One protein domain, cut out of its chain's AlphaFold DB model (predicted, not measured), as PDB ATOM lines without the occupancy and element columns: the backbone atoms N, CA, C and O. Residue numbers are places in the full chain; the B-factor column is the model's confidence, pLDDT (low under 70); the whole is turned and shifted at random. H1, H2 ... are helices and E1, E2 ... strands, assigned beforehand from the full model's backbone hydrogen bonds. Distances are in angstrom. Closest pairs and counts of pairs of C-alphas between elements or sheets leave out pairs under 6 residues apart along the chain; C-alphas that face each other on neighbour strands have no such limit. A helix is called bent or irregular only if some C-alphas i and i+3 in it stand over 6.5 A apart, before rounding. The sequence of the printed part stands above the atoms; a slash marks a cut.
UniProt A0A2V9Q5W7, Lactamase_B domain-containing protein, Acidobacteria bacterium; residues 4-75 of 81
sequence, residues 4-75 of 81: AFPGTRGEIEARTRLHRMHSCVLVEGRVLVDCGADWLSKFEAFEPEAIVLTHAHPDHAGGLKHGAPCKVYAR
ATOM      1  N   ALA A   4      44.403  22.785 -22.059       98.19
ATOM      2  CA  ALA A   4      43.193  22.155 -22.568       98.19
ATOM      3  C   ALA A   4      43.173  22.242 -24.095       98.19
ATOM      4  O   ALA A   4      43.669  23.209 -24.668       98.19
ATOM      5  N   PHE A   5      42.556  21.253 -24.743       97.62
ATOM      6  CA  PHE A   5      42.445  21.162 -26.201       97.62
ATOM      7  C   PHE A   5      40.967  21.196 -26.623       97.62
ATOM      8  O   PHE A   5      40.403  20.146 -26.942       97.62
ATOM      9  N   PRO A   6      40.289  22.363 -26.580       97.75
ATOM     10  CA  PRO A   6      38.888  22.468 -26.985       97.75
ATOM     11  C   PRO A   6      38.636  22.079 -28.448       97.75
ATOM     12  O   PRO A   6      37.513  21.718 -28.806       97.75
ATOM     13  N   GLY A   7      39.666  22.148 -29.294       97.69
ATOM     14  CA  GLY A   7      39.601  21.740 -30.688       97.69
ATOM     15  C   GLY A   7      40.917  21.154 -31.170       97.69
ATOM     16  O   GLY A   7      41.992  21.531 -30.715       97.69
ATOM     17  N   THR A   8      40.817  20.182 -32.069       97.25
ATOM     18  CA  THR A   8      41.962  19.394 -32.550       97.25
ATOM     19  C   THR A   8      41.936  19.173 -34.060       97.25
ATOM     20  O   THR A   8      42.894  18.628 -34.599       97.25
ATOM     21  N   ARG A   9      40.860  19.574 -34.751       98.00
ATOM     22  CA  ARG A   9      40.678  19.363 -36.191       98.00
ATOM     23  C   ARG A   9      41.446  20.413 -36.995       98.00
ATOM     24  O   ARG A   9      41.397  21.587 -36.649       98.00
ATOM     25  N   GLY A  10      42.113  20.005 -38.071       96.69
ATOM     26  CA  GLY A  10      42.621  20.944 -39.080       96.69
ATOM     27  C   GLY A  10      41.531  21.378 -40.066       96.69
ATOM     28  O   GLY A  10      40.348  21.085 -39.868       96.69
ATOM     29  N   GLU A  11      41.933  22.019 -41.159       97.19
ATOM     30  CA  GLU A  11      41.074  22.366 -42.301       97.19
ATOM     31  C   GLU A  11      40.702  21.124 -43.137       97.19
ATOM     32  O   GLU A  11      41.131  20.941 -44.274       97.19
ATOM     33  N   ILE A  12      39.925  20.217 -42.539       96.75
ATOM     34  CA  ILE A  12      39.449  18.983 -43.172       96.75
ATOM     35  C   ILE A  12      37.968  18.732 -42.876       96.75
ATOM     36  O   ILE A  12      37.443  19.077 -41.814       96.75
ATOM     37  N   GLU A  13      37.309  18.029 -43.797       96.31
ATOM     38  CA  GLU A  13      35.910  17.612 -43.641       96.31
ATOM     39  C   GLU A  13      35.732  16.514 -42.581       96.31
ATOM     40  O   GLU A  13      34.727  16.476 -41.862       96.31
ATOM     41  N   ALA A  14      36.713  15.610 -42.466       97.38
ATOM     42  CA  ALA A  14      36.650  14.482 -41.546       97.38
ATOM     43  C   ALA A  14      36.541  14.966 -40.093       97.38
ATOM     44  O   ALA A  14      37.352  15.751 -39.603       97.38
ATOM     45  N   ARG A  15      35.519  14.480 -39.386       97.06
ATOM     46  CA  ARG A  15      35.202  14.902 -38.020       97.06
ATOM     47  C   ARG A  15      34.593  13.766 -37.218       97.06
ATOM     48  O   ARG A  15      33.839  12.949 -37.741       97.06
ATOM     49  N   THR A  16      34.859  13.767 -35.919       97.19
ATOM     50  CA  THR A  16      34.169  12.911 -34.945       97.19
ATOM     51  C   THR A  16      33.567  13.777 -33.848       97.19
ATOM     52  O   THR A  16      33.854  14.971 -33.760       97.19
ATOM     53  N   ARG A  17      32.755  13.193 -32.960       95.56
ATOM     54  CA  ARG A  17      32.187  13.934 -31.822       95.56
ATOM     55  C   ARG A  17      33.259  14.627 -30.966       95.56
ATOM     56  O   ARG A  17      32.998  15.718 -30.471       95.56
ATOM     57  N   LEU A  18      34.432  14.005 -30.817       94.81
ATOM     58  CA  LEU A  18      35.555  14.506 -30.013       94.81
ATOM     59  C   LEU A  18      36.595  15.301 -30.832       94.81
ATOM     60  O   LEU A  18      37.488  15.905 -30.256       94.81
ATOM     61  N   HIS A  19      36.465  15.328 -32.160       96.50
ATOM     62  CA  HIS A  19      37.375  15.987 -33.105       96.50
ATOM     63  C   HIS A  19      36.577  16.851 -34.092       96.50
ATOM     64  O   HIS A  19      36.718  16.757 -35.309       96.50
ATOM     65  N   ARG A  20      35.607  17.603 -33.563       97.19
ATOM     66  CA  ARG A  20      34.689  18.402 -34.385       97.19
ATOM     67  C   ARG A  20      35.213  19.807 -34.635       97.19
ATOM     68  O   ARG A  20      34.980  20.340 -35.707       97.19
ATOM     69  N   MET A  21      35.839  20.397 -33.622       98.12
ATOM     70  CA  MET A  21      36.208  21.806 -33.620       98.12
ATOM     71  C   MET A  21      37.615  21.992 -34.182       98.12
ATOM     72  O   MET A  21      38.510  21.204 -33.850       98.12
ATOM     73  N   HIS A  22      37.796  23.051 -34.976       98.50
ATOM     74  CA  HIS A  22      39.110  23.504 -35.428       98.50
ATOM     75  C   HIS A  22      40.114  23.683 -34.281       98.50
ATOM     76  O   HIS A  22      39.715  23.974 -33.150       98.50
ATOM     77  N   SER A  23      41.399  23.497 -34.584       95.62
ATOM     78  CA  SER A  23      42.509  23.537 -33.630       95.62
ATOM     79  C   SER A  23      42.434  24.750 -32.703       95.62
ATOM     80  O   SER A  23      42.228  25.883 -33.140       95.62
ATOM     81  N   CYS A  24      42.546  24.481 -31.405       97.75
ATOM     82  CA  CYS A  24      42.491  25.478 -30.349       97.75
ATOM     83  C   CYS A  24      43.114  24.890 -29.078       97.75
ATOM     84  O   CYS A  24      42.739  23.791 -28.651       97.75
ATOM     85  N   VAL A  25      44.045  25.623 -28.464       98.56
ATOM     86  CA  VAL A  25      44.629  25.272 -27.160       98.56
ATOM     87  C   VAL A  25      44.343  26.387 -26.166       98.56
ATOM     88  O   VAL A  25      44.667  27.541 -26.417       98.56
ATOM     89  N   LEU A  26      43.783  26.038 -25.010       98.56
ATOM     90  CA  LEU A  26      43.576  26.962 -23.898       98.56
ATOM     91  C   LEU A  26      44.656  26.730 -22.836       98.56
ATOM     92  O   LEU A  26      44.696  25.682 -22.182       98.56
ATOM     93  N   VAL A  27      45.531  27.716 -22.665       98.56
ATOM     94  CA  VAL A  27      46.647  27.704 -21.715       98.56
ATOM     95  C   VAL A  27      46.210  28.382 -20.423       98.56
ATOM     96  O   VAL A  27      45.765  29.531 -20.440       98.56
ATOM     97  N   GLU A  28      46.312  27.661 -19.306       98.06
ATOM     98  CA  GLU A  28      45.947  28.131 -17.956       98.06
ATOM     99  C   GLU A  28      44.536  28.735 -17.841       98.06
ATOM    100  O   GLU A  28      44.261  29.524 -16.940       98.06
ATOM    101  N   GLY A  29      43.625  28.380 -18.753       97.62
ATOM    102  CA  GLY A  29      42.279  28.954 -18.787       97.62
ATOM    103  C   GLY A  29      42.215  30.420 -19.224       97.62
ATOM    104  O   GLY A  29      41.180  31.034 -19.026       97.62
ATOM    105  N   ARG A  30      43.299  30.991 -19.772       97.69
ATOM    106  CA  ARG A  30      43.424  32.443 -20.008       97.69
ATOM    107  C   ARG A  30      43.883  32.820 -21.407       97.69
ATOM    108  O   ARG A  30      43.469  33.852 -21.922       97.69
ATOM    109  N   VAL A  31      44.758  32.021 -22.016       98.56
ATOM    110  CA  VAL A  31      45.319  32.323 -23.341       98.56
ATOM    111  C   VAL A  31      44.855  31.276 -24.335       98.56
ATOM    112  O   VAL A  31      45.099  30.087 -24.134       98.56
ATOM    113  N   LEU A  32      44.211  31.721 -25.409       98.44
ATOM    114  CA  LEU A  32      43.886  30.869 -26.546       98.44
ATOM    115  C   LEU A  32      45.031  30.885 -27.555       98.44
ATOM    116  O   LEU A  32      45.513  31.948 -27.941       98.44
ATOM    117  N   VAL A  33      45.449  29.708 -27.999       98.69
ATOM    118  CA  VAL A  33      46.295  29.535 -29.180       98.69
ATOM    119  C   VAL A  33      45.394  29.058 -30.304       98.69
ATOM    120  O   VAL A  33      44.809  27.978 -30.204       98.69
ATOM    121  N   ASP A  34      45.313  29.880 -31.345       98.50
ATOM    122  CA  ASP A  34      44.397  29.779 -32.477       98.50
ATOM    123  C   ASP A  34      42.899  29.883 -32.118       98.50
ATOM    124  O   ASP A  34      42.456  29.708 -30.984       98.50
ATOM    125  N   CYS A  35      42.108  30.248 -33.122       98.31
ATOM    126  CA  CYS A  35      40.661  30.405 -33.094       98.31
ATOM    127  C   CYS A  35      40.115  30.209 -34.519       98.31
ATOM    128  O   CYS A  35      39.839  31.160 -35.253       98.31
ATOM    129  N   GLY A  36      40.016  28.952 -34.955       98.12
ATOM    130  CA  GLY A  36      39.485  28.592 -36.273       98.12
ATOM    131  C   GLY A  36      38.002  28.898 -36.491       98.12
ATOM    132  O   GLY A  36      37.258  29.156 -35.553       98.12
ATOM    133  N   ALA A  37      37.547  28.809 -37.744       98.19
ATOM    134  CA  ALA A  37      36.204  29.225 -38.174       98.19
ATOM    135  C   ALA A  37      35.029  28.647 -37.357       98.19
ATOM    136  O   ALA A  37      34.044  29.344 -37.122       98.19
ATOM    137  N   ASP A  38      35.133  27.410 -36.861       97.88
ATOM    138  CA  ASP A  38      34.085  26.789 -36.039       97.88
ATOM    139  C   ASP A  38      33.844  27.492 -34.694       97.88
ATOM    140  O   ASP A  38      32.797  27.270 -34.072       97.88
ATOM    141  N   TRP A  39      34.811  28.296 -34.243       98.12
ATOM    142  CA  TRP A  39      34.792  29.051 -32.991       98.12
ATOM    143  C   TRP A  39      34.157  30.435 -33.109       98.12
ATOM    144  O   TRP A  39      34.004  31.102 -32.086       98.12
ATOM    145  N   LEU A  40      33.766  30.856 -34.316       97.81
ATOM    146  CA  LEU A  40      33.068  32.121 -34.530       97.81
ATOM    147  C   LEU A  40      31.859  32.226 -33.586       97.81
ATOM    148  O   LEU A  40      30.999  31.338 -33.581       97.81
ATOM    149  N   SER A  41      31.823  33.294 -32.783       96.12
ATOM    150  CA  SER A  41      30.782  33.562 -31.776       96.12
ATOM    151  C   SER A  41      30.660  32.508 -30.662       96.12
ATOM    152  O   SER A  41      29.606  32.381 -30.038       96.12
ATOM    153  N   LYS A  42      31.705  31.701 -30.441       97.56
ATOM    154  CA  LYS A  42      31.772  30.688 -29.373       97.56
ATOM    155  C   LYS A  42      32.999  30.829 -28.482       97.56
ATOM    156  O   LYS A  42      32.955  30.375 -27.341       97.56
ATOM    157  N   PHE A  43      34.103  31.377 -28.992       97.38
ATOM    158  CA  PHE A  43      35.353  31.469 -28.231       97.38
ATOM    159  C   PHE A  43      35.253  32.441 -27.049       97.38
ATOM    160  O   PHE A  43      36.013  32.326 -26.091       97.38
ATOM    161  N   GLU A  44      34.301  33.371 -27.090       96.75
ATOM    162  CA  GLU A  44      34.034  34.352 -26.042       96.75
ATOM    163  C   GLU A  44      33.640  33.680 -24.719       96.75
ATOM    164  O   GLU A  44      33.935  34.214 -23.656       96.75
ATOM    165  N   ALA A  45      33.069  32.470 -24.770       97.00
ATOM    166  CA  ALA A  45      32.745  31.676 -23.583       97.00
ATOM    167  C   ALA A  45      33.982  31.224 -22.784       97.00
ATOM    168  O   ALA A  45      33.842  30.786 -21.645       97.00
ATOM    169  N   PHE A  46      35.183  31.297 -23.370       96.81
ATOM    170  CA  PHE A  46      36.432  31.045 -22.650       96.81
ATOM    171  C   PHE A  46      36.956  32.273 -21.898       96.81
ATOM    172  O   PHE A  46      37.929  32.126 -21.168       96.81
ATOM    173  N   GLU A  47      36.367  33.458 -22.106       97.69
ATOM    174  CA  GLU A  47      36.833  34.738 -21.551       97.69
ATOM    175  C   GLU A  47      38.363  34.942 -21.686       97.69
ATOM    176  O   GLU A  47      39.052  35.211 -20.698       97.69
ATOM    177  N   PRO A  48      38.946  34.783 -22.894       97.75
ATOM    178  CA  PRO A  48      40.395  34.811 -23.051       97.75
ATOM    179  C   PRO A  48      40.975  36.203 -22.766       97.75
ATOM    180  O   PRO A  48      40.550  37.202 -23.348       97.75
ATOM    181  N   GLU A  49      42.035  36.260 -21.961       98.56
ATOM    182  CA  GLU A  49      42.836  37.472 -21.743       98.56
ATOM    183  C   GLU A  49      43.636  37.852 -23.006       98.56
ATOM    184  O   GLU A  49      43.899  39.031 -23.271       98.56
ATOM    185  N   ALA A  50      44.031  36.848 -23.795       98.69
ATOM    186  CA  ALA A  50      44.754  37.019 -25.048       98.69
ATOM    187  C   ALA A  50      44.528  35.851 -26.014       98.69
ATOM    188  O   ALA A  50      44.281  34.714 -25.601       98.69
ATOM    189  N   ILE A  51      44.699  36.133 -27.304       98.62
ATOM    190  CA  ILE A  51      44.737  35.134 -28.374       98.62
ATOM    191  C   ILE A  51      46.094  35.211 -29.070       98.62
ATOM    192  O   ILE A  51      46.568  36.299 -29.393       98.62
ATOM    193  N   VAL A  52      46.718  34.066 -29.320       98.62
ATOM    194  CA  VAL A  52      47.949  33.934 -30.104       98.62
ATOM    195  C   VAL A  52      47.624  33.162 -31.373       98.62
ATOM    196  O   VAL A  52      47.155  32.032 -31.296       98.62
ATOM    197  N   LEU A  53      47.877  33.751 -32.538       98.12
ATOM    198  CA  LEU A  53      47.704  33.079 -33.823       98.12
ATOM    199  C   LEU A  53      49.030  32.487 -34.285       98.12
ATOM    200  O   LEU A  53      50.038  33.194 -34.386       98.12
ATOM    201  N   THR A  54      49.016  31.201 -34.619       97.12
ATOM    202  CA  THR A  54      50.169  30.517 -35.210       97.12
ATOM    203  C   THR A  54      50.389  30.967 -36.656       97.12
ATOM    204  O   THR A  54      51.518  31.261 -37.049       97.12
ATOM    205  N   HIS A  55      49.310  31.064 -37.440       95.31
ATOM    206  CA  HIS A  55      49.294  31.550 -38.820       95.31
ATOM    207  C   HIS A  55      47.863  31.889 -39.283       95.31
ATOM    208  O   HIS A  55      46.890  31.698 -38.559       95.31
ATOM    209  N   ALA A  56      47.735  32.437 -40.496       94.69
ATOM    210  CA  ALA A  56      46.487  33.001 -41.017       94.69
ATOM    211  C   ALA A  56      45.753  32.061 -41.995       94.69
ATOM    212  O   ALA A  56      45.544  32.424 -43.153       94.69
ATOM    213  N   HIS A  57      45.376  30.864 -41.541       96.69
ATOM    214  CA  HIS A  57      44.451  29.969 -42.255       96.69
ATOM    215  C   HIS A  57      43.059  29.960 -41.594       96.69
ATOM    216  O   HIS A  57      42.946  30.310 -40.413       96.69
ATOM    217  N   PRO A  58      41.977  29.601 -42.314       97.12
ATOM    218  CA  PRO A  58      40.614  29.636 -41.775       97.12
ATOM    219  C   PRO A  58      40.400  28.771 -40.526       97.12
ATOM    220  O   PRO A  58      39.656  29.163 -39.624       97.12
ATOM    221  N   ASP A  59      41.068  27.628 -40.427       97.88
ATOM    222  CA  ASP A  59      41.052  26.727 -39.271       97.88
ATOM    223  C   ASP A  59      41.881  27.225 -38.074       97.88
ATOM    224  O   ASP A  59      41.749  26.678 -36.983       97.88
ATOM    225  N   HIS A  60      42.630  28.321 -38.222       98.12
ATOM    226  CA  HIS A  60      43.398  28.937 -37.133       98.12
ATOM    227  C   HIS A  60      42.961  30.363 -36.784       98.12
ATOM    228  O   HIS A  60      43.068  30.764 -35.631       98.12
ATOM    229  N   ALA A  61      42.451  31.143 -37.736       97.50
ATOM    230  CA  ALA A  61      42.105  32.554 -37.522       97.50
ATOM    231  C   ALA A  61      40.644  32.894 -37.859       97.50
ATOM    232  O   ALA A  61      40.180  33.996 -37.561       97.50
ATOM    233  N   GLY A  62      39.903  31.973 -38.488       97.69
ATOM    234  CA  GLY A  62      38.566  32.247 -39.022       97.69
ATOM    235  C   GLY A  62      37.521  32.633 -37.968       97.69
ATOM    236  O   GLY A  62      36.569  33.342 -38.291       97.69
ATOM    237  N   GLY A  63      37.703  32.223 -36.712       98.00
ATOM    238  CA  GLY A  63      36.833  32.588 -35.595       98.00
ATOM    239  C   GLY A  63      36.908  34.071 -35.228       98.00
ATOM    240  O   GLY A  63      35.997  34.581 -34.584       98.00
ATOM    241  N   LEU A  64      37.939  34.787 -35.696       97.62
ATOM    242  CA  LEU A  64      38.157  36.217 -35.444       97.62
ATOM    243  C   LEU A  64      37.670  37.118 -36.584       97.62
ATOM    244  O   LEU A  64      38.019  38.297 -36.636       97.62
ATOM    245  N   LYS A  65      36.859  36.594 -37.512       97.38
ATOM    246  CA  LYS A  65      36.340  37.340 -38.674       97.38
ATOM    247  C   LYS A  65      35.659  38.669 -38.303       97.38
ATOM    248  O   LYS A  65      35.652  39.591 -39.115       97.38
ATOM    249  N   HIS A  66      35.096  38.770 -37.097       96.94
ATOM    250  CA  HIS A  66      34.427  39.971 -36.581       96.94
ATOM    251  C   HIS A  66      35.230  40.705 -35.493       96.94
ATOM    252  O   HIS A  66      34.686  41.545 -34.785       96.94
ATOM    253  N   GLY A  67      36.529  40.417 -35.384       96.88
ATOM    254  CA  GLY A  67      37.402  40.931 -34.335       96.88
ATOM    255  C   GLY A  67      37.412  40.049 -33.086       96.88
ATOM    256  O   GLY A  67      36.836  38.961 -33.061       96.88
ATOM    257  N   ALA A  68      38.105  40.525 -32.053       97.19
ATOM    258  CA  ALA A  68      38.177  39.892 -30.743       97.19
ATOM    259  C   ALA A  68      38.026  40.955 -29.644       97.19
ATOM    260  O   ALA A  68      38.521  42.071 -29.816       97.19
ATOM    261  N   PRO A  69      37.403  40.624 -28.501       96.19
ATOM    262  CA  PRO A  69      37.284  41.541 -27.366       96.19
ATOM    263  C   PRO A  69      38.593  41.690 -26.565       96.19
ATOM    264  O   PRO A  69      38.639  42.451 -25.601       96.19
ATOM    265  N   CYS A  70      39.653  40.964 -26.934       97.94
ATOM    266  CA  CYS A  70      40.936  40.936 -26.236       97.94
ATOM    267  C   CYS A  70      42.123  41.117 -27.197       97.94
ATOM    268  O   CYS A  70      41.965  41.248 -28.413       97.94
ATOM    269  N   LYS A  71      43.341  41.155 -26.640       98.31
ATOM    270  CA  LYS A  71      44.572  41.328 -27.424       98.31
ATOM    271  C   LYS A  71      44.822  40.103 -28.301       98.31
ATOM    272  O   LYS A  71      44.800  38.975 -27.812       98.31
ATOM    273  N   VAL A  72      45.150  40.343 -29.568       98.19
ATOM    274  CA  VAL A  72      45.543  39.300 -30.522       98.19
ATOM    275  C   VAL A  72      47.014  39.484 -30.881       98.19
ATOM    276  O   VAL A  72      47.411  40.537 -31.379       98.19
ATOM    277  N   TYR A  73      47.820  38.459 -30.630       98.31
ATOM    278  CA  TYR A  73      49.231  38.396 -30.991       98.31
ATOM    279  C   TYR A  73      49.394  37.515 -32.223       98.31
ATOM    280  O   TYR A  73      48.946  36.371 -32.247       98.31
ATOM    281  N   ALA A  74      50.064  38.032 -33.243       96.12
ATOM    282  CA  ALA A  74      50.374  37.290 -34.455       96.12
ATOM    283  C   ALA A  74      51.737  37.729 -34.987       96.12
ATOM    284  O   ALA A  74      52.161  38.870 -34.788       96.12
ATOM    285  N   ARG A  75      52.423  36.831 -35.695       92.00
ATOM    286  CA  ARG A  75      53.631  37.202 -36.433       92.00
ATOM    287  C   ARG A  75      53.235  37.961 -37.698       92.00
ATOM    288  O   ARG A  75      52.355  37.524 -38.437       92.00
TER     289      ARG A  75
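Overview. This is residues 4 to 75 of the 81 residues of the protein "Lactamase_B domain-containing protein" of Acidobacteria bacterium (UniProt A0A2V9Q5W7). A twisted wall of five short strands, with E1 and E5 at its two edges, has the short helix H2 packed on it, while a second short helix, H1, only grazes it. A long loop, residues 8 to 23, joins E1 to E2 and lies at one end of the longest axis, with E5 toward the other. The 72 printed residues run E1 E2 E3 H1 E4 H2 E5, a mixed class with only 30 residues in named elements. The mixed sheet has the order E1 E2 E3 E4 E5; the whole is compact, with a radius of gyration of the C-alphas of 11.0 A and spans of 31 by 23 by 20 A.

Along the chain. E1, residues 4 to 7, begins at C-alpha 4 (43.193, 22.155, -22.568) and is 8.9 A long. E2 is residues 24 to 27, 9.8 A; E3 is 31 to 33; H1 is 43 to 46; E4 is 50 to 53, 10.1 A. H2, residues 58 to 64, is 9.5 A long and irregular, with C-alphas 60 and 63 7.7 A apart. E5, residues 71 to 74, 10.0 A, ends at C-alpha 74 (50.374, 37.290, -34.455).

Arrangement. E1, E2 and E3 form a meander, each strand the antiparallel neighbour of the one before; N 4 and O 26 are 2.9 A apart, N 27 and O 31 2.8 A. E3 and E4 are parallel, with N 52 and O 32 2.8 A apart, as are E4 and E5, with N 53 and O 73 2.8 A apart. E3, H1, E4 and E4, H2, E5 are strand-helix-strand units, parallel neighbour strands with a helix between, both crossovers right-handed. H1 only grazes the sheet. H2 is on it at a height over the sheet of 9.0 A; its closest C-alpha pair with E4 is Leu 53 and Ala 61, 6.7 A. H1 is too short for an O i to N i+4 pair; H2 has 1 of 3 within hydrogen-bond range, and 1 of 4 O i to N i+3 pairs.

Size, cuts and confidence. The C-alphas of Arg 17 and Arg 75, the two farthest apart, are 32.0 A apart. The printed part has no cut; the link from E1 to E2 is long, and no printed residue is under 70 in pLDDT.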